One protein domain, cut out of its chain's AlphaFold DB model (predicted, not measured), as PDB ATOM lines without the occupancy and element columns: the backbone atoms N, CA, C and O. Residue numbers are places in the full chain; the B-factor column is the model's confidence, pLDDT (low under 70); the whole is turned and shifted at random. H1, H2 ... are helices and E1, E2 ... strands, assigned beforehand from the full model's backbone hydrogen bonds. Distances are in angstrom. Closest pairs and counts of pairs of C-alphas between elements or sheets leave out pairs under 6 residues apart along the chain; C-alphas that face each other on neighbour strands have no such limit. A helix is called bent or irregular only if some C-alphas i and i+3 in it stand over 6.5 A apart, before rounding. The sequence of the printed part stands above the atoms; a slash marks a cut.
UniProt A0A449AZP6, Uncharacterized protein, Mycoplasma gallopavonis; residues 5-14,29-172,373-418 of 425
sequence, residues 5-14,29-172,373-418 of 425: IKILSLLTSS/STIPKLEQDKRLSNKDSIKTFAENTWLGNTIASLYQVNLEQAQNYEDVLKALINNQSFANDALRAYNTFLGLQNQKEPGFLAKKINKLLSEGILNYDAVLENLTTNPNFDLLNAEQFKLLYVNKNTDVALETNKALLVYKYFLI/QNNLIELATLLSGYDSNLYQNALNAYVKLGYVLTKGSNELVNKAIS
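What this domain is: This is residues 5 to 14, 29 to 172 and 373 to 418 of the 425 residues of an uncharacterized protein of Mycoplasma gallopavonis (UniProt A0A449AZP6). A compact cluster of crossed helices surrounds H8, with H2, H4, H9 and H10 packing on it and H7 meeting it at a corner. H3 packs on H2 and H7; H5 and H6 form a small pair beyond H4 and H7, while H1 and H11 meet the beginning of H2 at the other side. The printed part has 200 residues, mostly helix by class: ten named helices, the short strand E1, then H11. It is compact, with a radius of gyration of the C-alphas of 17.5 A and spans of 47 by 42 by 30 A.

Where its parts are: The longest helix, H4, holds residues 84 to 104 and measures 30.6 A, from C-alpha 84 at (96.348, -37.265, 70.024) to C-alpha 104 at (94.772, -30.186, 40.248). Before it come H1, residues 31 to 41, H2, residues 43 to 62 and 28.3 A long, and H3, residues 73 to 82. After it come H5, residues 108 to 118, H6, residues 126 to 133, H7, residues 142 to 150, and H8, residues 156 to 170 and 21.6 A long. H9, residues 373 to 386, measures 19.3 A; H10 holds residues 390 to 400, E1 residues 404 to 406, and H11 residues 411 to 417, ending at C-alpha 417 (83.091, -59.569, 50.518). H6 and H9 are irregular: C-alphas 127 and 130 are 7.6 A apart, and C-alphas 374 and 377 are 8.3 A apart.

How they stand to each other: H4 touches the hub, H8, about perpendicular at 74 degrees, the closest C-alphas being those of Tyr 94 and Thr 160, 5.3 A. H4 touches H9 at a steep tilt of 45 degrees, with C-alphas of Thr 96 and Glu 378 closest at 5.8 A. H8 also touches H9 (Ala 163 and Thr 381, C-alphas 5.1 A), H10 (Val 166 and Ala 394, 5.4 A) and H2 (Asn 52 and Leu 158, 6.5 A). H7 and H8 touch only at the corner. H3 touches H7 at a shallow tilt of 19 degrees, opposite ways, and H2 at 29 degrees, the same way. H5 touches H4 and H6. H2 touches H11 and, only at the corner, H1. E1 pairs with no named strand; residues 5 to 6 pair with its residues 405 to 406, parallel. Every O i to N i+4 pair is within hydrogen-bond range in H1, H2, H3, H5, H7, H8, H10 and H11, against 16 of 17 in H4, 2 of 4 in H6 and 8 of 10 in H9.

The domain as a whole: The C-alphas farthest apart, of Ser 29 and Gln 373, are 57.3 A apart. Residues 15 to 28 and 173 to 372 are not printed, and each gap is 14.6 A between C-alphas. Of the links printed whole, none is long. Mean pLDDT of the printed part is 86.4; residues 5 to 14, 29 to 41 and 136 are under 70.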
ATOM      1  N   ILE A   5      90.423 -59.062  63.278       52.38
ATOM      2  CA  ILE A   5      89.428 -58.011  63.482       52.38
ATOM      3  C   ILE A   5      88.073 -58.660  63.204       52.38
ATOM      4  O   ILE A   5      87.741 -58.995  62.064       52.38
ATOM      5  N   LYS A   6      87.292 -58.896  64.260       43.44
ATOM      6  CA  LYS A   6      85.933 -59.419  64.100       43.44
ATOM      7  C   LYS A   6      85.081 -58.358  63.406       43.44
ATOM      8  O   LYS A   6      85.018 -57.227  63.881       43.44
ATOM      9  N   ILE A   7      84.383 -58.732  62.330       41.62
ATOM     10  CA  ILE A   7      83.227 -57.970  61.851       41.62
ATOM     11  C   ILE A   7      82.168 -58.086  62.954       41.62
ATOM     12  O   ILE A   7      81.394 -59.043  62.995       41.62
ATOM     13  N   LEU A   8      82.187 -57.169  63.923       40.25
ATOM     14  CA  LEU A   8      81.149 -57.101  64.940       40.25
ATOM     15  C   LEU A   8      79.859 -56.666  64.232       40.25
ATOM     16  O   LEU A   8      79.775 -55.546  63.757       40.25
ATOM     17  N   SER A   9      78.916 -57.592  64.065       42.09
ATOM     18  CA  SER A   9      77.455 -57.388  64.067       42.09
ATOM     19  C   SER A   9      76.923 -55.948  63.880       42.09
ATOM     20  O   SER A   9      76.310 -55.407  64.796       42.09
ATOM     21  N   LEU A  10      77.111 -55.327  62.707       36.84
ATOM     22  CA  LEU A  10      76.919 -53.873  62.561       36.84
ATOM     23  C   LEU A  10      75.911 -53.380  61.524       36.84
ATOM     24  O   LEU A  10      76.036 -52.286  60.974       36.84
ATOM     25  N   LEU A  11      74.848 -54.147  61.306       33.53
ATOM     26  CA  LEU A  11      73.662 -53.643  60.601       33.53
ATOM     27  C   LEU A  11      72.432 -53.482  61.496       33.53
ATOM     28  O   LEU A  11      71.329 -53.328  60.982       33.53
ATOM     29  N   THR A  12      72.593 -53.456  62.821       36.97
ATOM     30  CA  THR A  12      71.470 -53.203  63.731       36.97
ATOM     31  C   THR A  12      71.740 -52.018  64.644       36.97
ATOM     32  O   THR A  12      72.234 -52.162  65.756       36.97
ATOM     33  N   SER A  13      71.318 -50.846  64.191       30.30
ATOM     34  CA  SER A  13      70.778 -49.810  65.069       30.30
ATOM     35  C   SER A  13      69.513 -49.250  64.427       30.30
ATOM     36  O   SER A  13      69.455 -48.142  63.906       30.30
ATOM     37  N   SER A  14      68.462 -50.064  64.442       29.30
ATOM     38  CA  SER A  14      67.103 -49.537  64.490       29.30
ATOM     39  C   SER A  14      66.555 -49.930  65.847       29.30
ATOM     40  O   SER A  14      66.423 -51.113  66.156       29.30
ATOM     41  N   SER A  29      57.651 -55.911  54.753       45.31
ATOM     42  CA  SER A  29      58.415 -54.907  54.005       45.31
ATOM     43  C   SER A  29      58.199 -53.532  54.633       45.31
ATOM     44  O   SER A  29      57.346 -52.762  54.200       45.31
ATOM     45  N   THR A  30      58.926 -53.232  55.707       57.91
ATOM     46  CA  THR A  30      58.995 -51.862  56.236       57.91
ATOM     47  C   THR A  30      59.940 -51.025  55.364       57.91
ATOM     48  O   THR A  30      60.865 -51.574  54.771       57.91
ATOM     49  N   ILE A  31      59.750 -49.700  55.285       55.12
ATOM     50  CA  ILE A  31      60.681 -48.802  54.564       55.12
ATOM     51  C   ILE A  31      62.138 -48.989  55.045       55.12
ATOM     52  O   ILE A  31      63.008 -49.153  54.192       55.12
ATOM     53  N   PRO A  32      62.426 -49.098  56.361       51.19
ATOM     54  CA  PRO A  32      63.778 -49.385  56.843       51.19
ATOM     55  C   PRO A  32      64.327 -50.742  56.389       51.19
ATOM     56  O   PRO A  32      65.510 -50.840  56.073       51.19
ATOM     57  N   LYS A  33      63.486 -51.787  56.314       50.47
ATOM     58  CA  LYS A  33      63.894 -53.095  55.782       50.47
ATOM     59  C   LYS A  33      64.157 -53.014  54.277       50.47
ATOM     60  O   LYS A  33      65.164 -53.529  53.824       50.47
ATOM     61  N   LEU A  34      63.326 -52.304  53.511       54.03
ATOM     62  CA  LEU A  34      63.543 -52.073  52.078       54.03
ATOM     63  C   LEU A  34      64.819 -51.264  51.806       54.03
ATOM     64  O   LEU A  34      65.545 -51.571  50.867       54.03
ATOM     65  N   GLU A  35      65.132 -50.258  52.626       56.88
ATOM     66  CA  GLU A  35      66.401 -49.527  52.546       56.88
ATOM     67  C   GLU A  35      67.590 -50.404  52.943       56.88
ATOM     68  O   GLU A  35      68.628 -50.364  52.282       56.88
ATOM     69  N   GLN A  36      67.447 -51.235  53.977       54.72
ATOM     70  CA  GLN A  36      68.458 -52.212  54.374       54.72
ATOM     71  C   GLN A  36      68.696 -53.247  53.265       54.72
ATOM     72  O   GLN A  36      69.843 -53.463  52.890       54.72
ATOM     73  N   ASP A  37      67.642 -53.803  52.670       55.94
ATOM     74  CA  ASP A  37      67.690 -54.773  51.572       55.94
ATOM     75  C   ASP A  37      68.233 -54.134  50.280       55.94
ATOM     76  O   ASP A  37      69.015 -54.747  49.551       55.94
ATOM     77  N   LYS A  38      67.919 -52.858  50.011       58.84
ATOM     78  CA  LYS A  38      68.490 -52.084  48.891       58.84
ATOM     79  C   LYS A  38      69.982 -51.785  49.093       58.84
ATOM     80  O   LYS A  38      70.755 -51.812  48.138       58.84
ATOM     81  N   ARG A  39      70.419 -51.547  50.334       56.88
ATOM     82  CA  ARG A  39      71.844 -51.383  50.682       56.88
ATOM     83  C   ARG A  39      72.592 -52.719  50.698       56.88
ATOM     84  O   ARG A  39      73.754 -52.758  50.310       56.88
ATOM     85  N   LEU A  40      71.922 -53.804  51.082       61.47
ATOM     86  CA  LEU A  40      72.451 -55.170  51.083       61.47
ATOM     87  C   LEU A  40      72.455 -55.834  49.696       61.47
ATOM     88  O   LEU A  40      73.164 -56.815  49.484       61.47
ATOM     89  N   SER A  41      71.694 -55.307  48.737       62.38
ATOM     90  CA  SER A  41      71.717 -55.759  47.340       62.38
ATOM     91  C   SER A  41      72.793 -55.064  46.500       62.38
ATOM     92  O   SER A  41      73.206 -55.614  45.476       62.38
ATOM     93  N   ASN A  42      73.318 -53.914  46.940       78.88
ATOM     94  CA  ASN A  42      74.446 -53.250  46.290       78.88
ATOM     95  C   ASN A  42      75.788 -53.780  46.823       78.88
ATOM     96  O   ASN A  42      76.320 -53.302  47.828       78.88
ATOM     97  N   LYS A  43      76.357 -54.761  46.114       80.19
ATOM     98  CA  LYS A  43      77.645 -55.378  46.469       80.19
ATOM     99  C   LYS A  43      78.784 -54.368  46.595       80.19
ATOM    100  O   LYS A  43      79.611 -54.531  47.488       80.19
ATOM    101  N   ASP A  44      78.818 -53.331  45.763       83.69
ATOM    102  CA  ASP A  44      79.910 -52.353  45.778       83.69
ATOM    103  C   ASP A  44      79.867 -51.505  47.048       83.69
ATOM    104  O   ASP A  44      80.885 -51.330  47.711       83.69
ATOM    105  N   SER A  45      78.672 -51.084  47.478       81.75
ATOM    106  CA  SER A  45      78.505 -50.387  48.760       81.75
ATOM    107  C   SER A  45      78.942 -51.241  49.955       81.75
ATOM    108  O   SER A  45      79.546 -50.718  50.894       81.75
ATOM    109  N   ILE A  46      78.680 -52.553  49.923       84.25
ATOM    110  CA  ILE A  46      79.145 -53.481  50.964       84.25
ATOM    111  C   ILE A  46      80.674 -53.585  50.951       84.25
ATOM    112  O   ILE A  46      81.291 -53.541  52.014       84.25
ATOM    113  N   LYS A  47      81.294 -53.695  49.770       88.44
ATOM    114  CA  LYS A  47      82.755 -53.770  49.625       88.44
ATOM    115  C   LYS A  47      83.444 -52.501  50.121       88.44
ATOM    116  O   LYS A  47      84.373 -52.605  50.916       88.44
ATOM    117  N   THR A  48      82.948 -51.322  49.743       88.06
ATOM    118  CA  THR A  48      83.463 -50.035  50.241       88.06
ATOM    119  C   THR A  48      83.326 -49.930  51.757       88.06
ATOM    120  O   THR A  48      84.265 -49.539  52.444       88.06
ATOM    121  N   PHE A  49      82.178 -50.323  52.314       86.31
ATOM    122  CA  PHE A  49      81.996 -50.323  53.764       86.31
ATOM    123  C   PHE A  49      82.954 -51.293  54.473       86.31
ATOM    124  O   PHE A  49      83.504 -50.960  55.525       86.31
ATOM    125  N   ALA A  50      83.181 -52.476  53.895       90.00
ATOM    126  CA  ALA A  50      84.136 -53.450  54.412       90.00
ATOM    127  C   ALA A  50      85.574 -52.911  54.371       90.00
ATOM    128  O   ALA A  50      86.274 -53.024  55.373       90.00
ATOM    129  N   GLU A  51      85.995 -52.274  53.274       92.44
ATOM    130  CA  GLU A  51      87.307 -51.619  53.165       92.44
ATOM    131  C   GLU A  51      87.468 -50.526  54.224       92.44
ATOM    132  O   GLU A  51      88.436 -50.550  54.980       92.44
ATOM    133  N   ASN A  52      86.486 -49.630  54.361       92.00
ATOM    134  CA  ASN A  52      86.510 -48.554  55.355       92.00
ATOM    135  C   ASN A  52      86.619 -49.104  56.782       92.00
ATOM    136  O   ASN A  52      87.408 -48.606  57.590       92.00
ATOM    137  N   THR A  53      85.856 -50.158  57.077       91.19
ATOM    138  CA  THR A  53      85.868 -50.832  58.379       91.19
ATOM    139  C   THR A  53      87.215 -51.498  58.640       91.19
ATOM    140  O   THR A  53      87.800 -51.293  59.704       91.19
ATOM    141  N   TRP A  54      87.732 -52.272  57.682       95.00
ATOM    142  CA  TRP A  54      89.045 -52.908  57.786       95.00
ATOM    143  C   TRP A  54      90.146 -51.872  58.006       95.00
ATOM    144  O   TRP A  54      90.962 -52.017  58.919       95.00
ATOM    145  N   LEU A  55      90.129 -50.803  57.211       97.00
ATOM    146  CA  LEU A  55      91.118 -49.742  57.242       97.00
ATOM    147  C   LEU A  55      91.097 -49.012  58.590       97.00
ATOM    148  O   LEU A  55      92.135 -48.913  59.239       97.00
ATOM    149  N   GLY A  56      89.923 -48.580  59.060       95.88
ATOM    150  CA  GLY A  56      89.781 -47.897  60.350       95.88
ATOM    151  C   GLY A  56      90.242 -48.753  61.534       95.88
ATOM    152  O   GLY A  56      90.997 -48.277  62.378       95.88
ATOM    153  N   ASN A  57      89.868 -50.036  61.569       95.06
ATOM    154  CA  ASN A  57      90.306 -50.952  62.629       95.06
ATOM    155  C   ASN A  57      91.812 -51.254  62.566       95.06
ATOM    156  O   ASN A  57      92.477 -51.330  63.599       95.06
ATOM    157  N   THR A  58      92.365 -51.410  61.361       97.31
ATOM    158  CA  THR A  58      93.804 -51.628  61.167       97.31
ATOM    159  C   THR A  58      94.589 -50.422  61.667       97.31
ATOM    160  O   THR A  58      95.497 -50.577  62.482       97.31
ATOM    161  N   ILE A  59      94.191 -49.213  61.268       98.25
ATOM    162  CA  ILE A  59      94.802 -47.966  61.737       98.25
ATOM    163  C   ILE A  59      94.671 -47.821  63.255       98.25
ATOM    164  O   ILE A  59      95.667 -47.535  63.917       98.25
ATOM    165  N   ALA A  60      93.500 -48.105  63.832       97.50
ATOM    166  CA  ALA A  60      93.307 -48.077  65.280       97.50
ATOM    167  C   ALA A  60      94.280 -49.017  66.000       97.50
ATOM    168  O   ALA A  60      94.925 -48.613  66.966       97.50
ATOM    169  N   SER A  61      94.478 -50.234  65.487       96.62
ATOM    170  CA  SER A  61      95.462 -51.171  66.037       96.62
ATOM    171  C   SER A  61      96.903 -50.653  65.916       96.62
ATOM    172  O   SER A  61      97.677 -50.780  66.866       96.62
ATOM    173  N   LEU A  62      97.267 -50.040  64.785       96.75
ATOM    174  CA  LEU A  62      98.605 -49.481  64.544       96.75
ATOM    175  C   LEU A  62      98.917 -48.253  65.412       96.75
ATOM    176  O   LEU A  62     100.085 -47.995  65.703       96.75
ATOM    177  N   TYR A  63      97.890 -47.516  65.832       97.38
ATOM    178  CA  TYR A  63      97.983 -46.397  66.777       97.38
ATOM    179  C   TYR A  63      97.640 -46.789  68.223       97.38
ATOM    180  O   TYR A  63      97.600 -45.922  69.092       97.38
ATOM    181  N   GLN A  64      97.421 -48.083  68.493       96.62
ATOM    182  CA  GLN A  64      97.095 -48.614  69.824       96.62
ATOM    183  C   GLN A  64      95.850 -47.955  70.452       96.62
ATOM    184  O   GLN A  64      95.786 -47.717  71.655       96.62
ATOM    185  N   VAL A  65      94.848 -47.649  69.628       95.25
ATOM    186  CA  VAL A  65      93.571 -47.077  70.062       95.25
ATOM    187  C   VAL A  65      92.679 -48.173  70.641       95.25
ATOM    188  O   VAL A  65      92.478 -49.214  70.013       95.25
ATOM    189  N   ASN A  66      92.128 -47.936  71.835       91.38
ATOM    190  CA  ASN A  66      91.158 -48.837  72.450       91.38
ATOM    191  C   ASN A  66      89.794 -48.708  71.747       91.38
ATOM    192  O   ASN A  66      89.247 -47.610  71.649       91.38
ATOM    193  N   LEU A  67      89.251 -49.834  71.280       91.31
ATOM    194  CA  LEU A  67      87.957 -49.927  70.598       91.31
ATOM    195  C   LEU A  67      86.898 -50.704  71.399       91.31
ATOM    196  O   LEU A  67      85.849 -51.016  70.852       91.31
ATOM    197  N   GLU A  68      87.126 -51.017  72.679       86.12
ATOM    198  CA  GLU A  68      86.195 -51.802  73.516       86.12
ATOM    199  C   GLU A  68      84.768 -51.239  73.549       86.12
ATOM    200  O   GLU A  68      83.799 -51.994  73.604       86.12
ATOM    201  N   GLN A  69      84.634 -49.913  73.497       83.00
ATOM    202  CA  GLN A  69      83.339 -49.230  73.509       83.00
ATOM    203  C   GLN A  69      82.777 -48.970  72.106       83.00
ATOM    204  O   GLN A  69      81.625 -48.554  71.990       83.00
ATOM    205  N   ALA A  70      83.557 -49.204  71.046       87.81
ATOM    206  CA  ALA A  70      83.126 -48.923  69.686       87.81
ATOM    207  C   ALA A  70      82.086 -49.958  69.254       87.81
ATOM    208  O   ALA A  70      82.399 -51.133  69.056       87.81
ATOM    209  N   GLN A  71      80.837 -49.518  69.113       83.25
ATOM    210  CA  GLN A  71      79.762 -50.384  68.655       83.25
ATOM    211  C   GLN A  71      79.663 -50.360  67.144       83.25
ATOM    212  O   GLN A  71      79.331 -51.393  66.588       83.25
ATOM    213  N   ASN A  72      79.953 -49.220  66.502       83.38
ATOM    214  CA  ASN A  72      79.844 -49.000  65.062       83.38
ATOM    215  C   ASN A  72      81.077 -48.309  64.441       83.38
ATOM    216  O   ASN A  72      81.995 -47.887  65.139       83.38
ATOM    217  N   TYR A  73      81.107 -48.188  63.106       86.12
ATOM    218  CA  TYR A  73      82.231 -47.553  62.400       86.12
ATOM    219  C   TYR A  73      82.438 -46.078  62.783       86.12
ATOM    220  O   TYR A  73      83.573 -45.625  62.877       86.12
ATOM    221  N   GLU A  74      81.367 -45.331  63.049       89.62
ATOM    222  CA  GLU A  74      81.469 -43.941  63.507       89.62
ATOM    223  C   GLU A  74      82.138 -43.857  64.887       89.62
ATOM    224  O   GLU A  74      82.964 -42.975  65.117       89.62
ATOM    225  N   ASP A  75      81.864 -44.814  65.778       91.56
ATOM    226  CA  ASP A  75      82.539 -44.902  67.076       91.56
ATOM    227  C   ASP A  75      84.036 -45.203  66.916       91.56
ATOM    228  O   ASP A  75      84.851 -44.644  67.649       91.56
ATOM    229  N   VAL A  76      84.420 -46.018  65.922       93.56
ATOM    230  CA  VAL A  76      85.838 -46.240  65.573       93.56
ATOM    231  C   VAL A  76      86.493 -44.931  65.129       93.56
ATOM    232  O   VAL A  76      87.590 -44.610  65.589       93.56
ATOM    233  N   LEU A  77      85.826 -44.139  64.279       95.50
ATOM    234  CA  LEU A  77      86.341 -42.834  63.846       95.50
ATOM    235  C   LEU A  77      86.491 -41.856  65.021       95.50
ATOM    236  O   LEU A  77      87.508 -41.166  65.112       95.50
ATOM    237  N   LYS A  78      85.521 -41.829  65.942       95.94
ATOM    238  CA  LYS A  78      85.579 -41.016  67.169       95.94
ATOM    239  C   LYS A  78      86.718 -41.457  68.092       95.94
ATOM    240  O   LYS A  78      87.455 -40.617  68.598       95.94
ATOM    241  N   ALA A  79      86.900 -42.762  68.290       96.38
ATOM    242  CA  ALA A  79      87.989 -43.292  69.106       96.38
ATOM    243  C   ALA A  79      89.364 -42.943  68.514       96.38
ATOM    244  O   ALA A  79      90.255 -42.504  69.241       96.38
ATOM    245  N   LEU A  80      89.516 -43.076  67.190       97.00
ATOM    246  CA  LEU A  80      90.725 -42.680  66.465       97.00
ATOM    247  C   LEU A  80      91.046 -41.203  66.683       97.00
ATOM    248  O   LEU A  80      92.132 -40.878  67.149       97.00
ATOM    249  N   ILE A  81      90.102 -40.306  66.390       96.81
ATOM    250  CA  ILE A  81      90.366 -38.864  66.419       96.81
ATOM    251  C   ILE A  81      90.596 -38.307  67.838       96.81
ATOM    252  O   ILE A  81      91.193 -37.243  67.998       96.81
ATOM    253  N   ASN A  82      90.169 -39.037  68.873       96.12
ATOM    254  CA  ASN A  82      90.464 -38.717  70.271       96.12
ATOM    255  C   ASN A  82      91.884 -39.134  70.700       96.12
ATOM    256  O   ASN A  82      92.379 -38.657  71.720       96.12
ATOM    257  N   ASN A  83      92.568 -39.993  69.938       97.31
ATOM    258  CA  ASN A  83      93.980 -40.291  70.153       97.31
ATOM    259  C   ASN A  83      94.846 -39.158  69.576       97.31
ATOM    260  O   ASN A  83      94.861 -38.927  68.369       97.31
ATOM    261  N   GLN A  84      95.602 -38.462  70.430       96.69
ATOM    262  CA  GLN A  84      96.348 -37.265  70.024       96.69
ATOM    263  C   GLN A  84      97.428 -37.542  68.965       96.69
ATOM    264  O   GLN A  84      97.611 -36.732  68.056       96.69
ATOM    265  N   SER A  85      98.139 -38.672  69.060       96.88
ATOM    266  CA  SER A  85      99.162 -39.037  68.068       96.88
ATOM    267  C   SER A  85      98.528 -39.292  66.707       96.88
ATOM    268  O   SER A  85      99.023 -38.774  65.709       96.88
ATOM    269  N   PHE A  86      97.420 -40.034  66.673       98.19
ATOM    270  CA  PHE A  86      96.651 -40.232  65.453       98.19
ATOM    271  C   PHE A  86      96.150 -38.896  64.902       98.19
ATOM    272  O   PHE A  86      96.397 -38.601  63.742       98.19
ATOM    273  N   ALA A  87      95.491 -38.069  65.718       98.19
ATOM    274  CA  ALA A  87      94.885 -36.820  65.263       98.19
ATOM    275  C   ALA A  87      95.910 -35.852  64.645       98.19
ATOM    276  O   ALA A  87      95.625 -35.234  63.620       98.19
ATOM    277  N   ASN A  88      97.107 -35.755  65.234       97.88
ATOM    278  CA  ASN A  88      98.190 -34.923  64.709       97.88
ATOM    279  C   ASN A  88      98.699 -35.436  63.353       97.88
ATOM    280  O   ASN A  88      98.836 -34.657  62.408       97.88
ATOM    281  N   ASP A  89      98.959 -36.740  63.249       98.44
ATOM    282  CA  ASP A  89      99.430 -37.364  62.010       98.44
ATOM    283  C   ASP A  89      98.367 -37.282  60.904       98.44
ATOM    284  O   ASP A  89      98.666 -36.951  59.758       98.44
ATOM    285  N   ALA A  90      97.112 -37.541  61.267       98.56
ATOM    286  CA  ALA A  90      95.955 -37.531  60.384       98.56
ATOM    287  C   ALA A  90      95.700 -36.136  59.800       98.56
ATOM    288  O   ALA A  90      95.494 -36.007  58.593       98.56
ATOM    289  N   LEU A  91      95.805 -35.085  60.619       98.25
ATOM    290  CA  LEU A  91      95.690 -33.705  60.151       98.25
ATOM    291  C   LEU A  91      96.788 -33.356  59.135       98.25
ATOM    292  O   LEU A  91      96.496 -32.772  58.092       98.25
ATOM    293  N   ARG A  92      98.045 -33.734  59.411       97.75
ATOM    294  CA  ARG A  92      99.176 -33.503  58.492       97.75
ATOM    295  C   ARG A  92      98.979 -34.226  57.163       97.75
ATOM    296  O   ARG A  92      99.133 -33.613  56.106       97.75
ATOM    297  N   ALA A  93      98.599 -35.502  57.215       98.31
ATOM    298  CA  ALA A  93      98.315 -36.298  56.025       98.31
ATOM    299  C   ALA A  93      97.190 -35.663  55.196       98.31
ATOM    300  O   ALA A  93      97.357 -35.425  54.002       98.31
ATOM    301  N   TYR A  94      96.071 -35.299  55.828       97.81
ATOM    302  CA  TYR A  94      94.944 -34.728  55.100       97.81
ATOM    303  C   TYR A  94      95.251 -33.346  54.513       97.81
ATOM    304  O   TYR A  94      94.920 -33.088  53.362       97.81
ATOM    305  N   ASN A  95      95.960 -32.475  55.236       97.06
ATOM    306  CA  ASN A  95      96.389 -31.180  54.697       97.06
ATOM    307  C   ASN A  95      97.377 -31.320  53.526       97.06
ATOM    308  O   ASN A  95      97.367 -30.501  52.606       97.06
ATOM    309  N   THR A  96      98.203 -32.368  53.517       97.19
ATOM    310  CA  THR A  96      99.059 -32.691  52.361       97.19
ATOM    311  C   THR A  96      98.220 -33.158  51.173       97.19
ATOM    312  O   THR A  96      98.428 -32.717  50.045       97.19
ATOM    313  N   PHE A  97      97.227 -34.015  51.429       96.44
ATOM    314  CA  PHE A  97      96.263 -34.444  50.418       96.44
ATOM    315  C   PHE A  97      95.491 -33.256  49.829       96.44
ATOM    316  O   PHE A  97      95.333 -33.182  48.614       96.44
ATOM    317  N   LEU A  98      95.058 -32.299  50.653       94.75
ATOM    318  CA  LEU A  98      94.394 -31.085  50.177       94.75
ATOM    319  C   LEU A  98      95.299 -30.249  49.274       94.75
ATOM    320  O   LEU A  98      94.840 -29.826  48.217       94.75
ATOM    321  N   GLY A  99      96.578 -30.087  49.634       93.50
ATOM    322  CA  GLY A  99      97.570 -29.443  48.768       93.50
ATOM    323  C   GLY A  99      97.613 -30.096  47.384       93.50
ATOM    324  O   GLY A  99      97.385 -29.429  46.378       93.50
ATOM    325  N   LEU A 100      97.754 -31.426  47.331       93.50
ATOM    326  CA  LEU A 100      97.735 -32.195  46.078       93.50
ATOM    327  C   LEU A 100      96.457 -32.005  45.252       93.50
ATOM    328  O   LEU A 100      96.526 -31.935  44.023       93.50
ATOM    329  N   GLN A 101      95.288 -31.978  45.898       92.81
ATOM    330  CA  GLN A 101      94.025 -31.772  45.189       92.81
ATOM    331  C   GLN A 101      93.911 -30.340  44.673       92.81
ATOM    332  O   GLN A 101      93.512 -30.151  43.531       92.81
ATOM    333  N   ASN A 102      94.337 -29.348  45.452       89.50
ATOM    334  CA  ASN A 102      94.303 -27.946  45.049       89.50
ATOM    335  C   ASN A 102      95.251 -27.642  43.876       89.50
ATOM    336  O   ASN A 102      94.912 -26.811  43.034       89.50
ATOM    337  N   GLN A 103      96.377 -28.361  43.741       88.31
ATOM    338  CA  GLN A 103      97.232 -28.273  42.543       88.31
ATOM    339  C   GLN A 103      96.502 -28.708  41.260       88.31
ATOM    340  O   GLN A 103      96.799 -28.214  40.170       88.31
ATOM    341  N   LYS A 104      95.564 -29.658  41.373       89.31
ATOM    342  CA  LYS A 104      94.772 -30.186  40.248       89.31
ATOM    343  C   LYS A 104      93.508 -29.364  40.015       89.31
ATOM    344  O   LYS A 104      93.144 -29.094  38.875       89.31
ATOM    345  N   GLU A 105      92.848 -28.982  41.098       89.19
ATOM    346  CA  GLU A 105      91.591 -28.258  41.110       89.19
ATOM    347  C   GLU A 105      91.602 -27.198  42.225       89.19
ATOM    348  O   GLU A 105      91.254 -27.497  43.370       89.19
ATOM    349  N   PRO A 106      91.936 -25.935  41.908       86.94
ATOM    350  CA  PRO A 106      91.838 -24.846  42.871       86.94
ATOM    351  C   PRO A 106      90.436 -24.759  43.497       86.94
ATOM    352  O   PRO A 106      89.409 -24.858  42.805       86.94
ATOM    353  N   GLY A 107      90.402 -24.595  44.821       87.12
ATOM    354  CA  GLY A 107      89.173 -24.566  45.618       87.12
ATOM    355  C   GLY A 107      88.469 -25.914  45.775       87.12
ATOM    356  O   GLY A 107      87.268 -25.933  46.056       87.12
ATOM    357  N   PHE A 108      89.186 -27.031  45.608       90.50
ATOM    358  CA  PHE A 108      88.656 -28.393  45.741       90.50
ATOM    359  C   PHE A 108      87.820 -28.581  47.016       90.50
ATOM    360  O   PHE A 108      86.670 -29.027  46.959       90.50
ATOM    361  N   LEU A 109      88.369 -28.203  48.174       89.12
ATOM    362  CA  LEU A 109      87.702 -28.408  49.460       89.12
ATOM    363  C   LEU A 109      86.411 -27.590  49.580       89.12
ATOM    364  O   LEU A 109      85.380 -28.134  49.978       89.12
ATOM    365  N   ALA A 110      86.454 -26.311  49.202       88.44
ATOM    366  CA  ALA A 110      85.298 -25.420  49.248       88.44
ATOM    367  C   ALA A 110      84.152 -25.952  48.374       88.44
ATOM    368  O   ALA A 110      83.004 -26.032  48.815       88.44
ATOM    369  N   LYS A 111      84.468 -26.409  47.152       89.38
ATOM    370  CA  LYS A 111      83.497 -27.052  46.252       89.38
ATOM    371  C   LYS A 111      82.904 -28.315  46.870       89.38
ATOM    372  O   LYS A 111      81.685 -28.490  46.832       89.38
ATOM    373  N   LYS A 112      83.740 -29.172  47.469       89.69
ATOM    374  CA  LYS A 112      83.285 -30.410  48.117       89.69
ATOM    375  C   LYS A 112      82.343 -30.116  49.287       89.69
ATOM    376  O   LYS A 112      81.272 -30.711  49.359       89.69
ATOM    377  N   ILE A 113      82.696 -29.180  50.168       89.69
ATOM    378  CA  ILE A 113      81.869 -28.818  51.329       89.69
ATOM    379  C   ILE A 113      80.548 -28.182  50.887       89.69
ATOM    380  O   ILE A 113      79.494 -28.611  51.352       89.69
ATOM    381  N   ASN A 114      80.578 -27.224  49.955       89.44
ATOM    382  CA  ASN A 114      79.362 -26.582  49.446       89.44
ATOM    383  C   ASN A 114      78.406 -27.595  48.802       89.44
ATOM    384  O   ASN A 114      77.199 -27.529  49.032       89.44
ATOM    385  N   LYS A 115      78.941 -28.583  48.071       91.12
ATOM    386  CA  LYS A 115      78.142 -29.691  47.539       91.12
ATOM    387  C   LYS A 115      77.469 -30.489  48.662       91.12
ATOM    388  O   LYS A 115      76.250 -30.633  48.644       91.12
ATOM    389  N   LEU A 116      78.231 -30.938  49.663       90.56
ATOM    390  CA  LEU A 116      77.709 -31.734  50.783       90.56
ATOM    391  C   LEU A 116      76.644 -30.988  51.606       90.56
ATOM    392  O   LEU A 116      75.677 -31.607  52.048       90.56
ATOM    393  N   LEU A 117      76.807 -29.674  51.794       89.06
ATOM    394  CA  LEU A 117      75.809 -28.814  52.440       89.06
ATOM    395  C   LEU A 117      74.542 -28.693  51.582       89.06
ATOM    396  O   LEU A 117      73.439 -28.858  52.093       89.06
ATOM    397  N   SER A 118      74.688 -28.458  50.271       89.44
ATOM    398  CA  SER A 118      73.548 -28.325  49.350       89.44
ATOM    399  C   SER A 118      72.731 -29.614  49.201       89.44
ATOM    400  O   SER A 118      71.522 -29.559  49.001       89.44
ATOM    401  N   GLU A 119      73.382 -30.770  49.347       89.44
ATOM    402  CA  GLU A 119      72.751 -32.094  49.311       89.44
ATOM    403  C   GLU A 119      72.177 -32.516  50.680       89.44
ATOM    404  O   GLU A 119      71.593 -33.593  50.795       89.44
ATOM    405  N   GLY A 120      72.341 -31.699  51.732       82.25
ATOM    406  CA  GLY A 120      71.887 -32.012  53.093       82.25
ATOM    407  C   GLY A 120      72.641 -33.174  53.755       82.25
ATOM    408  O   GLY A 120      72.173 -33.740  54.741       82.25
ATOM    409  N   ILE A 121      73.800 -33.556  53.210       83.50
ATOM    410  CA  ILE A 121      74.660 -34.632  53.723       83.50
ATOM    411  C   ILE A 121      75.486 -34.145  54.921       83.50
ATOM    412  O   ILE A 121      75.796 -34.915  55.838       83.50
ATOM    413  N   LEU A 122      75.853 -32.865  54.902       85.69
ATOM    414  CA  LEU A 122      76.524 -32.164  55.987       85.69
ATOM    415  C   LEU A 122      75.577 -31.096  56.536       85.69
ATOM    416  O   LEU A 122      74.955 -30.366  55.768       85.69
ATOM    417  N   ASN A 123      75.483 -30.994  57.859       84.12
ATOM    418  CA  ASN A 123      74.794 -29.878  58.495       84.12
ATOM    419  C   ASN A 123      75.746 -28.688  58.587       84.12
ATOM    420  O   ASN A 123      76.938 -28.870  58.838       84.12
ATOM    421  N   TYR A 124      75.212 -27.480  58.408       82.19
ATOM    422  CA  TYR A 124      75.994 -26.269  58.618       82.19
ATOM    423  C   TYR A 124      76.520 -26.213  60.056       82.19
ATOM    424  O   TYR A 124      75.771 -26.436  61.009       82.19
ATOM    425  N   ASP A 125      77.798 -25.878  60.183       85.94
ATOM    426  CA  ASP A 125      78.489 -25.636  61.442       85.94
ATOM    427  C   ASP A 125      79.343 -24.376  61.263       85.94
ATOM    428  O   ASP A 125      80.003 -24.218  60.232       85.94
ATOM    429  N   ALA A 126      79.332 -23.475  62.249       86.25
ATOM    430  CA  ALA A 126      80.083 -22.221  62.197       86.25
ATOM    431  C   ALA A 126      81.595 -22.452  62.008       86.25
ATOM    432  O   ALA A 126      82.277 -21.646  61.380       86.25
ATOM    433  N   VAL A 127      82.118 -23.595  62.468       85.62
ATOM    434  CA  VAL A 127      83.525 -23.988  62.289       85.62
ATOM    435  C   VAL A 127      83.901 -24.151  60.802       85.62
ATOM    436  O   VAL A 127      85.080 -24.062  60.447       85.62
ATOM    437  N   LEU A 128      82.918 -24.349  59.913       86.31
ATOM    438  CA  LEU A 128      83.109 -24.538  58.469       86.31
ATOM    439  C   LEU A 128      82.898 -23.260  57.634       86.31
ATOM    440  O   LEU A 128      83.120 -23.297  56.425       86.31
ATOM    441  N   GLU A 129      82.482 -22.141  58.236       84.19
ATOM    442  CA  GLU A 129      82.062 -20.923  57.518       84.19
ATOM    443  C   GLU A 129      83.161 -20.327  56.620       84.19
ATOM    444  O   GLU A 129      82.915 -19.887  55.494       84.19
ATOM    445  N   ASN A 130      84.412 -20.355  57.075       82.06
ATOM    446  CA  ASN A 130      85.549 -19.882  56.279       82.06
ATOM    447  C   ASN A 130      85.898 -20.814  55.102       82.06
ATOM    448  O   ASN A 130      86.507 -20.362  54.135       82.06
ATOM    449  N   LEU A 131      85.498 -22.090  55.151       81.88
ATOM    450  CA  LEU A 131      85.747 -23.070  54.089       81.88
ATOM    451  C   LEU A 131      84.755 -22.924  52.933       81.88
ATOM    452  O   LEU A 131      85.071 -23.278  51.801       81.88
ATOM    453  N   THR A 132      83.549 -22.428  53.210       77.38
ATOM    454  CA  THR A 132      82.493 -22.244  52.204       77.38
ATOM    455  C   THR A 132      82.613 -20.912  51.469       77.38
ATOM    456  O   THR A 132      82.157 -20.800  50.331       77.38
ATOM    457  N   THR A 133      83.250 -19.921  52.102       78.31
ATOM    458  CA  THR A 133      83.348 -18.534  51.620       78.31
ATOM    459  C   THR A 133      84.686 -18.193  50.964       78.31
ATOM    460  O   THR A 133      84.738 -17.257  50.165       78.31
ATOM    461  N   ASN A 134      85.757 -18.949  51.236       77.69
ATOM    462  CA  ASN A 134      87.079 -18.711  50.655       77.69
ATOM    463  C   ASN A 134      87.541 -19.888  49.769       77.69
ATOM    464  O   ASN A 134      87.922 -20.936  50.293       77.69
ATOM    465  N   PRO A 135      87.577 -19.731  48.431       70.44
ATOM    466  CA  PRO A 135      88.047 -20.777  47.523       70.44
ATOM    467  C   PRO A 135      89.567 -21.001  47.572       70.44
ATOM    468  O   PRO A 135      90.034 -22.008  47.052       70.44
ATOM    469  N   ASN A 136      90.337 -20.108  48.198       69.81
ATOM    470  CA  ASN A 136      91.794 -20.222  48.355       69.81
ATOM    471  C   ASN A 136      92.172 -20.787  49.733       69.81
ATOM    472  O   ASN A 136      93.167 -20.379  50.329       69.81
ATOM    473  N   PHE A 137      91.302 -21.616  50.312       72.56
ATOM    474  CA  PHE A 137      91.552 -22.231  51.603       72.56
ATOM    475  C   PHE A 137      92.211 -23.600  51.422       72.56
ATOM    476  O   PHE A 137      91.626 -24.520  50.844       72.56
ATOM    477  N   ASP A 138      93.424 -23.736  51.962       73.06
ATOM    478  CA  ASP A 138      94.320 -24.837  51.591       73.06
ATOM    479  C   ASP A 138      94.639 -25.784  52.755       73.06
ATOM    480  O   ASP A 138      95.172 -26.872  52.540       73.06
ATOM    481  N   LEU A 139      94.332 -25.379  53.994       86.06
ATOM    482  CA  LEU A 139      94.745 -26.076  55.215       86.06
ATOM    483  C   LEU A 139      93.652 -26.058  56.273       86.06
ATOM    484  O   LEU A 139      93.327 -25.003  56.807       86.06
ATOM    485  N   LEU A 140      93.163 -27.228  56.669       91.94
ATOM    486  CA  LEU A 140      92.256 -27.333  57.804       91.94
ATOM    487  C   LEU A 140      92.977 -27.064  59.123       91.94
ATOM    488  O   LEU A 140      94.113 -27.503  59.338       91.94
ATOM    489  N   ASN A 141      92.263 -26.416  60.041       92.75
ATOM    490  CA  ASN A 141      92.612 -26.459  61.454       92.75
ATOM    491  C   ASN A 141      92.130 -27.778  62.096       92.75
ATOM    492  O   ASN A 141      91.404 -28.574  61.493       92.75
ATOM    493  N   ALA A 142      92.538 -28.016  63.344       94.69
ATOM    494  CA  ALA A 142      92.230 -29.261  64.042       94.69
ATOM    495  C   ALA A 142      90.722 -29.492  64.255       94.69
ATOM    496  O   ALA A 142      90.270 -30.629  64.150       94.69
ATOM    497  N   GLU A 143      89.939 -28.452  64.550       93.75
ATOM    498  CA  GLU A 143      88.498 -28.578  64.810       93.75
ATOM    499  C   GLU A 143      87.724 -28.907  63.531       93.75
ATOM    500  O   GLU A 143      86.933 -29.851  63.508       93.75
ATOM    501  N   GLN A 144      88.035 -28.206  62.440       93.81
ATOM    502  CA  GLN A 144      87.472 -28.466  61.116       93.81
ATOM    503  C   GLN A 144      87.768 -29.888  60.653       93.81
ATOM    504  O   GLN A 144      86.876 -30.607  60.205       93.81
ATOM    505  N   PHE A 145      89.025 -30.315  60.794       95.75
ATOM    506  CA  PHE A 145      89.425 -31.665  60.435       95.75
ATOM    507  C   PHE A 145      88.681 -32.715  61.258       95.75
ATOM    508  O   PHE A 145      88.145 -33.655  60.680       95.75
ATOM    509  N   LYS A 146      88.582 -32.539  62.582       95.44
ATOM    510  CA  LYS A 146      87.839 -33.453  63.464       95.44
ATOM    511  C   LYS A 146      86.388 -33.608  63.024       95.44
ATOM    512  O   LYS A 146      85.921 -34.739  62.892       95.44
ATOM    513  N   LEU A 147      85.707 -32.491  62.764       92.56
ATOM    514  CA  LEU A 147      84.310 -32.474  62.332       92.56
ATOM    515  C   LEU A 147      84.120 -33.227  61.009       92.56
ATOM    516  O   LEU A 147      83.231 -34.073  60.893       92.56
ATOM    517  N   LEU A 148      84.976 -32.956  60.023       93.56
ATOM    518  CA  LEU A 148      84.885 -33.604  58.717       93.56
ATOM    519  C   LEU A 148      85.284 -35.083  58.779       93.56
ATOM    520  O   LEU A 148      84.632 -35.906  58.142       93.56
ATOM    521  N   TYR A 149      86.305 -35.436  59.562       95.75
ATOM    522  CA  TYR A 149      86.828 -36.797  59.682       95.75
ATOM    523  C   TYR A 149      85.794 -37.772  60.254       95.75
ATOM    524  O   TYR A 149      85.637 -38.871  59.731       95.75
ATOM    525  N   VAL A 150      85.057 -37.389  61.304       93.06
ATOM    526  CA  VAL A 150      84.051 -38.283  61.914       93.06
ATOM    527  C   VAL A 150      82.798 -38.452  61.049       93.06
ATOM    528  O   VAL A 150      82.048 -39.411  61.231       93.06
ATOM    529  N   ASN A 151      82.571 -37.557  60.085       88.69
ATOM    530  CA  ASN A 151      81.458 -37.670  59.157       88.69
ATOM    531  C   ASN A 151      81.816 -38.619  58.002       88.69
ATOM    532  O   ASN A 151      82.529 -38.263  57.066       88.69
ATOM    533  N   LYS A 152      81.251 -39.829  58.033       81.81
ATOM    534  CA  LYS A 152      81.498 -40.891  57.040       81.81
ATOM    535  C   LYS A 152      81.191 -40.521  55.582       81.81
ATOM    536  O   LYS A 152      81.626 -41.244  54.694       81.81
ATOM    537  N   ASN A 153      80.434 -39.452  55.334       82.56
ATOM    538  CA  ASN A 153      80.033 -39.044  53.988       82.56
ATOM    539  C   ASN A 153      80.989 -38.011  53.356       82.56
ATOM    540  O   ASN A 153      80.762 -37.585  52.228       82.56
ATOM    541  N   THR A 154      82.030 -37.567  54.068       86.00
ATOM    542  CA  THR A 154      82.982 -36.554  53.570       86.00
ATOM    543  C   THR A 154      84.202 -37.160  52.867       86.00
ATOM    544  O   THR A 154      85.016 -36.425  52.306       86.00
ATOM    545  N   ASP A 155      84.371 -38.483  52.934       89.81
ATOM    546  CA  ASP A 155      85.573 -39.260  52.579       89.81
ATOM    547  C   ASP A 155      86.875 -38.840  53.284       89.81
ATOM    548  O   ASP A 155      87.920 -39.435  53.028       89.81
ATOM    549  N   VAL A 156      86.844 -37.862  54.200       94.50
ATOM    550  CA  VAL A 156      88.052 -37.371  54.886       94.50
ATOM    551  C   VAL A 156      88.737 -38.508  55.633       94.50
ATOM    552  O   VAL A 156      89.949 -38.683  55.509       94.50
ATOM    553  N   ALA A 157      87.972 -39.335  56.349       96.19
ATOM    554  CA  ALA A 157      88.527 -40.503  57.022       96.19
ATOM    555  C   ALA A 157      89.138 -41.520  56.054       96.19
ATOM    556  O   ALA A 157      90.176 -42.100  56.366       96.19
ATOM    557  N   LEU A 158      88.525 -41.735  54.889       95.00
ATOM    558  CA  LEU A 158      89.017 -42.704  53.914       95.00
ATOM    559  C   LEU A 158      90.378 -42.276  53.360       95.00
ATOM    560  O   LEU A 158      91.352 -43.013  53.505       95.00
ATOM    561  N   GLU A 159      90.459 -41.073  52.791       95.94
ATOM    562  CA  GLU A 159      91.690 -40.570  52.171       95.94
ATOM    563  C   GLU A 159      92.821 -40.430  53.197       95.94
ATOM    564  O   GLU A 159      93.954 -40.854  52.954       95.94
ATOM    565  N   THR A 160      92.498 -39.943  54.400       98.06
ATOM    566  CA  THR A 160      93.477 -39.818  55.487       98.06
ATOM    567  C   THR A 160      94.012 -41.179  55.921       98.06
ATOM    568  O   THR A 160      95.223 -41.375  56.024       98.06
ATOM    569  N   ASN A 161      93.127 -42.152  56.150       98.38
ATOM    570  CA  ASN A 161      93.550 -43.460  56.631       98.38
ATOM    571  C   ASN A 161      94.328 -44.246  55.571       98.38
ATOM    572  O   ASN A 161      95.225 -45.006  55.934       98.38
ATOM    573  N   LYS A 162      94.048 -44.048  54.274       98.25
ATOM    574  CA  LYS A 162      94.858 -44.623  53.187       98.25
ATOM    575  C   LYS A 162      96.293 -44.103  53.236       98.25
ATOM    576  O   LYS A 162      97.226 -44.908  53.238       98.25
ATOM    577  N   ALA A 163      96.468 -42.786  53.348       98.25
ATOM    578  CA  ALA A 163      97.786 -42.166  53.467       98.25
ATOM    579  C   ALA A 163      98.531 -42.634  54.732       98.25
ATOM    580  O   ALA A 163      99.705 -43.005  54.668       98.25
ATOM    581  N   LEU A 164      97.836 -42.709  55.873       98.69
ATOM    582  CA  LEU A 164      98.428 -43.193  57.123       98.69
ATOM    583  C   LEU A 164      98.787 -44.684  57.084       98.69
ATOM    584  O   LEU A 164      99.776 -45.080  57.696       98.69
ATOM    585  N   LEU A 165      98.038 -45.514  56.352       98.75
ATOM    586  CA  LEU A 165      98.389 -46.923  56.168       98.75
ATOM    587  C   LEU A 165      99.714 -47.059  55.408       98.75
ATOM    588  O   LEU A 165     100.567 -47.853  55.799       98.75
ATOM    589  N   VAL A 166      99.907 -46.258  54.357       98.75
ATOM    590  CA  VAL A 166     101.168 -46.206  53.602       98.75
ATOM    591  C   VAL A 166     102.313 -45.701  54.476       98.75
ATOM    592  O   VAL A 166     103.381 -46.313  54.501       98.75
ATOM    593  N   TYR A 167     102.085 -44.636  55.248       98.69
ATOM    594  CA  TYR A 167     103.064 -44.138  56.215       98.69
ATOM    595  C   TYR A 167     103.493 -45.239  57.194       98.69
ATOM    596  O   TYR A 167     104.682 -45.512  57.338       98.69
ATOM    597  N   LYS A 168     102.537 -45.944  57.812       98.56
ATOM    598  CA  LYS A 168     102.844 -47.040  58.739       98.56
ATOM    599  C   LYS A 168     103.538 -48.214  58.043       98.56
ATOM    600  O   LYS A 168     104.417 -48.814  58.653       98.56
ATOM    601  N   TYR A 169     103.207 -48.510  56.783       98.62
ATOM    602  CA  TYR A 169     103.894 -49.530  55.985       98.62
ATOM    603  C   TYR A 169     105.384 -49.206  55.803       98.62
ATOM    604  O   TYR A 169     106.231 -50.092  55.948       98.62
ATOM    605  N   PHE A 170     105.722 -47.939  55.552       98.56
ATOM    606  CA  PHE A 170     107.116 -47.503  55.448       98.56
ATOM    607  C   PHE A 170     107.896 -47.585  56.763       98.56
ATOM    608  O   PHE A 170     109.116 -47.717  56.709       98.56
ATOM    609  N   LEU A 171     107.209 -47.574  57.909       97.62
ATOM    610  CA  LEU A 171     107.807 -47.681  59.244       97.62
ATOM    611  C   LEU A 171     107.926 -49.122  59.776       97.62
ATOM    612  O   LEU A 171     108.334 -49.324  60.919       97.62
ATOM    613  N   ILE A 172     107.547 -50.141  58.999       98.19
ATOM    614  CA  ILE A 172     107.738 -51.538  59.411       98.19
ATOM    615  C   ILE A 172     109.238 -51.843  59.402       98.19
ATOM    616  O   ILE A 172     109.851 -51.871  58.339       98.19
ATOM    617  N   GLN A 373     113.262 -37.253  56.843       94.06
ATOM    618  CA  GLN A 373     113.063 -38.045  58.067       94.06
ATOM    619  C   GLN A 373     111.928 -37.510  58.956       94.06
ATOM    620  O   GLN A 373     111.141 -38.279  59.500       94.06
ATOM    621  N   ASN A 374     111.816 -36.187  59.082       93.00
ATOM    622  CA  ASN A 374     110.808 -35.548  59.937       93.00
ATOM    623  C   ASN A 374     109.486 -35.243  59.200       93.00
ATOM    624  O   ASN A 374     108.510 -34.797  59.810       93.00
ATOM    625  N   ASN A 375     109.442 -35.503  57.891       95.31
ATOM    626  CA  ASN A 375     108.330 -35.190  56.989       95.31
ATOM    627  C   ASN A 375     107.812 -36.446  56.269       95.31
ATOM    628  O   ASN A 375     107.325 -36.381  55.142       95.31
ATOM    629  N   LEU A 376     107.948 -37.616  56.902       96.44
ATOM    630  CA  LEU A 376     107.579 -38.899  56.298       96.44
ATOM    631  C   LEU A 376     106.076 -39.052  56.063       96.44
ATOM    632  O   LEU A 376     105.685 -39.811  55.183       96.44
ATOM    633  N   ILE A 377     105.239 -38.342  56.819       97.81
ATOM    634  CA  ILE A 377     103.782 -38.353  56.632       97.81
ATOM    635  C   ILE A 377     103.420 -37.601  55.352       97.81
ATOM    636  O   ILE A 377     102.683 -38.124  54.515       97.81
ATOM    637  N   GLU A 378     103.975 -36.400  55.181       97.88
ATOM    638  CA  GLU A 378     103.829 -35.604  53.967       97.88
ATOM    639  C   GLU A 378     104.381 -36.394  52.774       97.88
ATOM    640  O   GLU A 378     103.674 -36.596  51.789       97.88
ATOM    641  N   LEU A 379     105.589 -36.962  52.900       97.94
ATOM    642  CA  LEU A 379     106.186 -37.804  51.863       97.94
ATOM    643  C   LEU A 379     105.285 -38.995  51.508       97.94
ATOM    644  O   LEU A 379     104.948 -39.169  50.344       97.94
ATOM    645  N   ALA A 380     104.846 -39.795  52.482       98.12
ATOM    646  CA  ALA A 380     103.969 -40.939  52.235       98.12
ATOM    647  C   ALA A 380     102.662 -40.530  51.537       98.12
ATOM    648  O   ALA A 380     102.190 -41.242  50.646       98.12
ATOM    649  N   THR A 381     102.106 -39.371  51.895       98.31
ATOM    650  CA  THR A 381     100.893 -38.834  51.267       98.31
ATOM    651  C   THR A 381     101.149 -38.428  49.814       98.31
ATOM    652  O   THR A 381     100.399 -38.838  48.929       98.31
ATOM    653  N   LEU A 382     102.238 -37.702  49.542       97.81
ATOM    654  CA  LEU A 382     102.648 -37.318  48.185       97.81
ATOM    655  C   LEU A 382     102.908 -38.541  47.302       97.81
ATOM    656  O   LEU A 382     102.435 -38.603  46.168       97.81
ATOM    657  N   LEU A 383     103.601 -39.551  47.837       97.81
ATOM    658  CA  LEU A 383     103.869 -40.800  47.125       97.81
ATOM    659  C   LEU A 383     102.582 -41.586  46.842       97.81
ATOM    660  O   LEU A 383     102.461 -42.162  45.764       97.81
ATOM    661  N   SER A 384     101.614 -41.570  47.762       96.31
ATOM    662  CA  SER A 384     100.299 -42.204  47.567       96.31
ATOM    663  C   SER A 384      99.458 -41.482  46.513       96.31
ATOM    664  O   SER A 384      98.736 -42.124  45.757       96.31
ATOM    665  N   GLY A 385      99.562 -40.151  46.440       94.56
ATOM    666  CA  GLY A 385      98.911 -39.354  45.400       94.56
ATOM    667  C   GLY A 385      99.532 -39.526  44.010       94.56
ATOM    668  O   GLY A 385      98.846 -39.301  43.012       94.56
ATOM    669  N   TYR A 386     100.807 -39.925  43.948       95.75
ATOM    670  CA  TYR A 386     101.540 -40.213  42.715       95.75
ATOM    671  C   TYR A 386     101.338 -41.655  42.218       95.75
ATOM    672  O   TYR A 386     101.045 -41.861  41.042       95.75
ATOM    673  N   ASP A 387     101.486 -42.659  43.090       96.62
ATOM    674  CA  ASP A 387     101.362 -44.081  42.746       96.62
ATOM    675  C   ASP A 387     100.099 -44.689  43.365       96.62
ATOM    676  O   ASP A 387     100.073 -45.079  44.537       96.62
ATOM    677  N   SER A 388      99.062 -44.856  42.542       93.31
ATOM    678  CA  SER A 388      97.779 -45.435  42.957       93.31
ATOM    679  C   SER A 388      97.886 -46.869  43.493       93.31
ATOM    680  O   SER A 388      96.978 -47.336  44.182       93.31
ATOM    681  N   ASN A 389      98.978 -47.590  43.201       96.75
ATOM    682  CA  ASN A 389      99.190 -48.953  43.690       96.75
ATOM    683  C   ASN A 389      99.840 -48.998  45.077       96.75
ATOM    684  O   ASN A 389      99.816 -50.045  45.723       96.75
ATOM    685  N   LEU A 390     100.416 -47.893  45.561       97.50
ATOM    686  CA  LEU A 390     101.152 -47.882  46.825       97.50
ATOM    687  C   LEU A 390     100.246 -48.219  48.018       97.50
ATOM    688  O   LEU A 390     100.630 -49.012  48.879       97.50
ATOM    689  N   TYR A 391      99.012 -47.709  48.020       97.81
ATOM    690  CA  TYR A 391      98.008 -48.095  49.012       97.81
ATOM    691  C   TYR A 391      97.721 -49.603  48.983       97.81
ATOM    692  O   TYR A 391      97.699 -50.244  50.031       97.81
ATOM    693  N   GLN A 392      97.561 -50.193  47.794       97.38
ATOM    694  CA  GLN A 392      97.304 -51.631  47.660       97.38
ATOM    695  C   GLN A 392      98.496 -52.476  48.127       97.38
ATOM    696  O   GLN A 392      98.310 -53.523  48.745       97.38
ATOM    697  N   ASN A 393      99.728 -52.008  47.909       97.62
ATOM    698  CA  ASN A 393     100.927 -52.657  48.443       97.62
ATOM    699  C   ASN A 393     100.943 -52.638  49.978       97.62
ATOM    700  O   ASN A 393     101.174 -53.680  50.596       97.62
ATOM    701  N   ALA A 394     100.638 -51.489  50.590       98.50
ATOM    702  CA  ALA A 394     100.525 -51.361  52.043       98.50
ATOM    703  C   ALA A 394      99.398 -52.247  52.603       98.50
ATOM    704  O   ALA A 394      99.606 -52.971  53.577       98.50
ATOM    705  N   LEU A 395      98.233 -52.262  51.950       98.06
ATOM    706  CA  LEU A 395      97.112 -53.130  52.302       98.06
ATOM    707  C   LEU A 395      97.534 -54.598  52.302       98.06
ATOM    708  O   LEU A 395      97.393 -55.285  53.313       98.06
ATOM    709  N   ASN A 396      98.120 -55.070  51.203       97.62
ATOM    710  CA  ASN A 396      98.555 -56.457  51.075       97.62
ATOM    711  C   ASN A 396      99.641 -56.824  52.097       97.62
ATOM    712  O   ASN A 396      99.657 -57.952  52.594       97.62
ATOM    713  N   ALA A 397     100.526 -55.886  52.448       98.00
ATOM    714  CA  ALA A 397     101.506 -56.082  53.509       98.00
ATOM    715  C   ALA A 397     100.820 -56.334  54.860       98.00
ATOM    716  O   ALA A 397     101.109 -57.336  55.515       98.00
ATOM    717  N   TYR A 398      99.853 -55.500  55.251       98.06
ATOM    718  CA  TYR A 398      99.120 -55.694  56.505       98.06
ATOM    719  C   TYR A 398      98.244 -56.950  56.503       98.06
ATOM    720  O   TYR A 398      98.184 -57.652  57.513       98.06
ATOM    721  N   VAL A 399      97.662 -57.330  55.365       97.12
ATOM    722  CA  VAL A 399      96.982 -58.627  55.230       97.12
ATOM    723  C   VAL A 399      97.941 -59.788  55.518       97.12
ATOM    724  O   VAL A 399      97.611 -60.668  56.312       97.12
ATOM    725  N   LYS A 400      99.163 -59.773  54.963       96.25
ATOM    726  CA  LYS A 400     100.199 -60.793  55.245       96.25
ATOM    727  C   LYS A 400     100.659 -60.792  56.707       96.25
ATOM    728  O   LYS A 400     101.018 -61.842  57.237       96.25
ATOM    729  N   LEU A 401     100.610 -59.640  57.376       95.50
ATOM    730  CA  LEU A 401     100.847 -59.527  58.820       95.50
ATOM    731  C   LEU A 401      99.660 -60.001  59.678       95.50
ATOM    732  O   LEU A 401      99.772 -60.062  60.903       95.50
ATOM    733  N   GLY A 402      98.550 -60.386  59.048       94.38
ATOM    734  CA  GLY A 402      97.388 -60.979  59.698       94.38
ATOM    735  C   GLY A 402      96.294 -59.987  60.080       94.38
ATOM    736  O   GLY A 402      95.416 -60.371  60.849       94.38
ATOM    737  N   TYR A 403      96.328 -58.753  59.568       94.69
ATOM    738  CA  TYR A 403      95.224 -57.800  59.700       94.69
ATOM    739  C   TYR A 403      94.155 -58.148  58.664       94.69
ATOM    740  O   TYR A 403      94.211 -57.706  57.516       94.69
ATOM    741  N   VAL A 404      93.192 -58.973  59.064       93.69
ATOM    742  CA  VAL A 404      92.092 -59.435  58.207       93.69
ATOM    743  C   VAL A 404      90.750 -59.244  58.902       93.69
ATOM    744  O   VAL A 404      90.660 -59.293  60.132       93.69
ATOM    745  N   LEU A 405      89.704 -59.049  58.102       88.88
ATOM    746  CA  LEU A 405      88.322 -59.115  58.550       88.88
ATOM    747  C   LEU A 405      87.879 -60.569  58.674       88.88
ATOM    748  O   LEU A 405      87.958 -61.336  57.713       88.88
ATOM    749  N   THR A 406      87.339 -60.933  59.831       85.06
ATOM    750  CA  THR A 406      86.694 -62.236  60.019       85.06
ATOM    751  C   THR A 406      85.229 -62.168  59.597       85.06
ATOM    752  O   THR A 406      84.517 -61.245  59.991       85.06
ATOM    753  N   LYS A 407      84.768 -63.166  58.833       80.62
ATOM    754  CA  LYS A 407      83.372 -63.302  58.382       80.62
ATOM    755  C   LYS A 407      82.387 -63.220  59.556       80.62
ATOM    756  O   LYS A 407      82.620 -63.792  60.620       80.62
ATOM    757  N   GLY A 408      81.290 -62.495  59.347       78.50
ATOM    758  CA  GLY A 408      80.223 -62.321  60.337       78.50
ATOM    759  C   GLY A 408      79.137 -63.394  60.223       78.50
ATOM    760  O   GLY A 408      79.299 -64.394  59.528       78.50
ATOM    761  N   SER A 409      77.991 -63.167  60.866       76.94
ATOM    762  CA  SER A 409      76.827 -64.069  60.806       76.94
ATOM    763  C   SER A 409      75.943 -63.887  59.563       76.94
ATOM    764  O   SER A 409      75.102 -64.736  59.290       76.94
ATOM    765  N   ASN A 410      76.101 -62.796  58.805       79.88
ATOM    766  CA  ASN A 410      75.261 -62.501  57.641       79.88
ATOM    767  C   ASN A 410      75.856 -63.098  56.351       79.88
ATOM    768  O   ASN A 410      76.886 -62.636  55.857       79.88
ATOM    769  N   GLU A 411      75.178 -64.095  55.779       81.88
ATOM    770  CA  GLU A 411      75.633 -64.810  54.579       81.88
ATOM    771  C   GLU A 411      75.715 -63.932  53.324       81.88
ATOM    772  O   GLU A 411      76.652 -64.081  52.538       81.88
ATOM    773  N   LEU A 412      74.781 -62.992  53.135       78.25
ATOM    774  CA  LEU A 412      74.782 -62.091  51.977       78.25
ATOM    775  C   LEU A 412      75.999 -61.165  52.005       78.25
ATOM    776  O   LEU A 412      76.687 -61.023  50.992       78.25
ATOM    777  N   VAL A 413      76.304 -60.602  53.176       80.69
ATOM    778  CA  VAL A 413      77.502 -59.777  53.388       80.69
ATOM    779  C   VAL A 413      78.759 -60.614  53.167       80.69
ATOM    780  O   VAL A 413      79.611 -60.221  52.376       80.69
ATOM    781  N   ASN A 414      78.849 -61.796  53.787       85.56
ATOM    782  CA  ASN A 414      80.003 -62.687  53.644       85.56
ATOM    783  C   ASN A 414      80.253 -63.082  52.182       85.56
ATOM    784  O   ASN A 414      81.399 -63.104  51.738       85.56
ATOM    785  N   LYS A 415      79.190 -63.357  51.418       85.44
ATOM    786  CA  LYS A 415      79.283 -63.646  49.984       85.44
ATOM    787  C   LYS A 415      79.774 -62.428  49.201       85.44
ATOM    788  O   LYS A 415      80.627 -62.585  48.330       85.44
ATOM    789  N   ALA A 416      79.267 -61.235  49.511       85.88
ATOM    790  CA  ALA A 416      79.632 -59.996  48.825       85.88
ATOM    791  C   ALA A 416      81.098 -59.579  49.036       85.88
ATOM    792  O   ALA A 416      81.664 -58.958  48.141       85.88
ATOM    793  N   ILE A 417      81.701 -59.928  50.178       89.56
ATOM    794  CA  ILE A 417      83.091 -59.569  50.518       89.56
ATOM    795  C   ILE A 417      84.097 -60.710  50.311       89.56
ATOM    796  O   ILE A 417      85.283 -60.532  50.562       89.56
ATOM    797  N   SER A 418      83.638 -61.893  49.896       87.88
ATOM    798  CA  SER A 418      84.461 -63.114  49.852       87.88
ATOM    799  C   SER A 418      85.676 -63.048  48.917       87.88
ATOM    800  O   SER A 418      86.625 -63.810  49.101       87.88
TER     801      SER A 418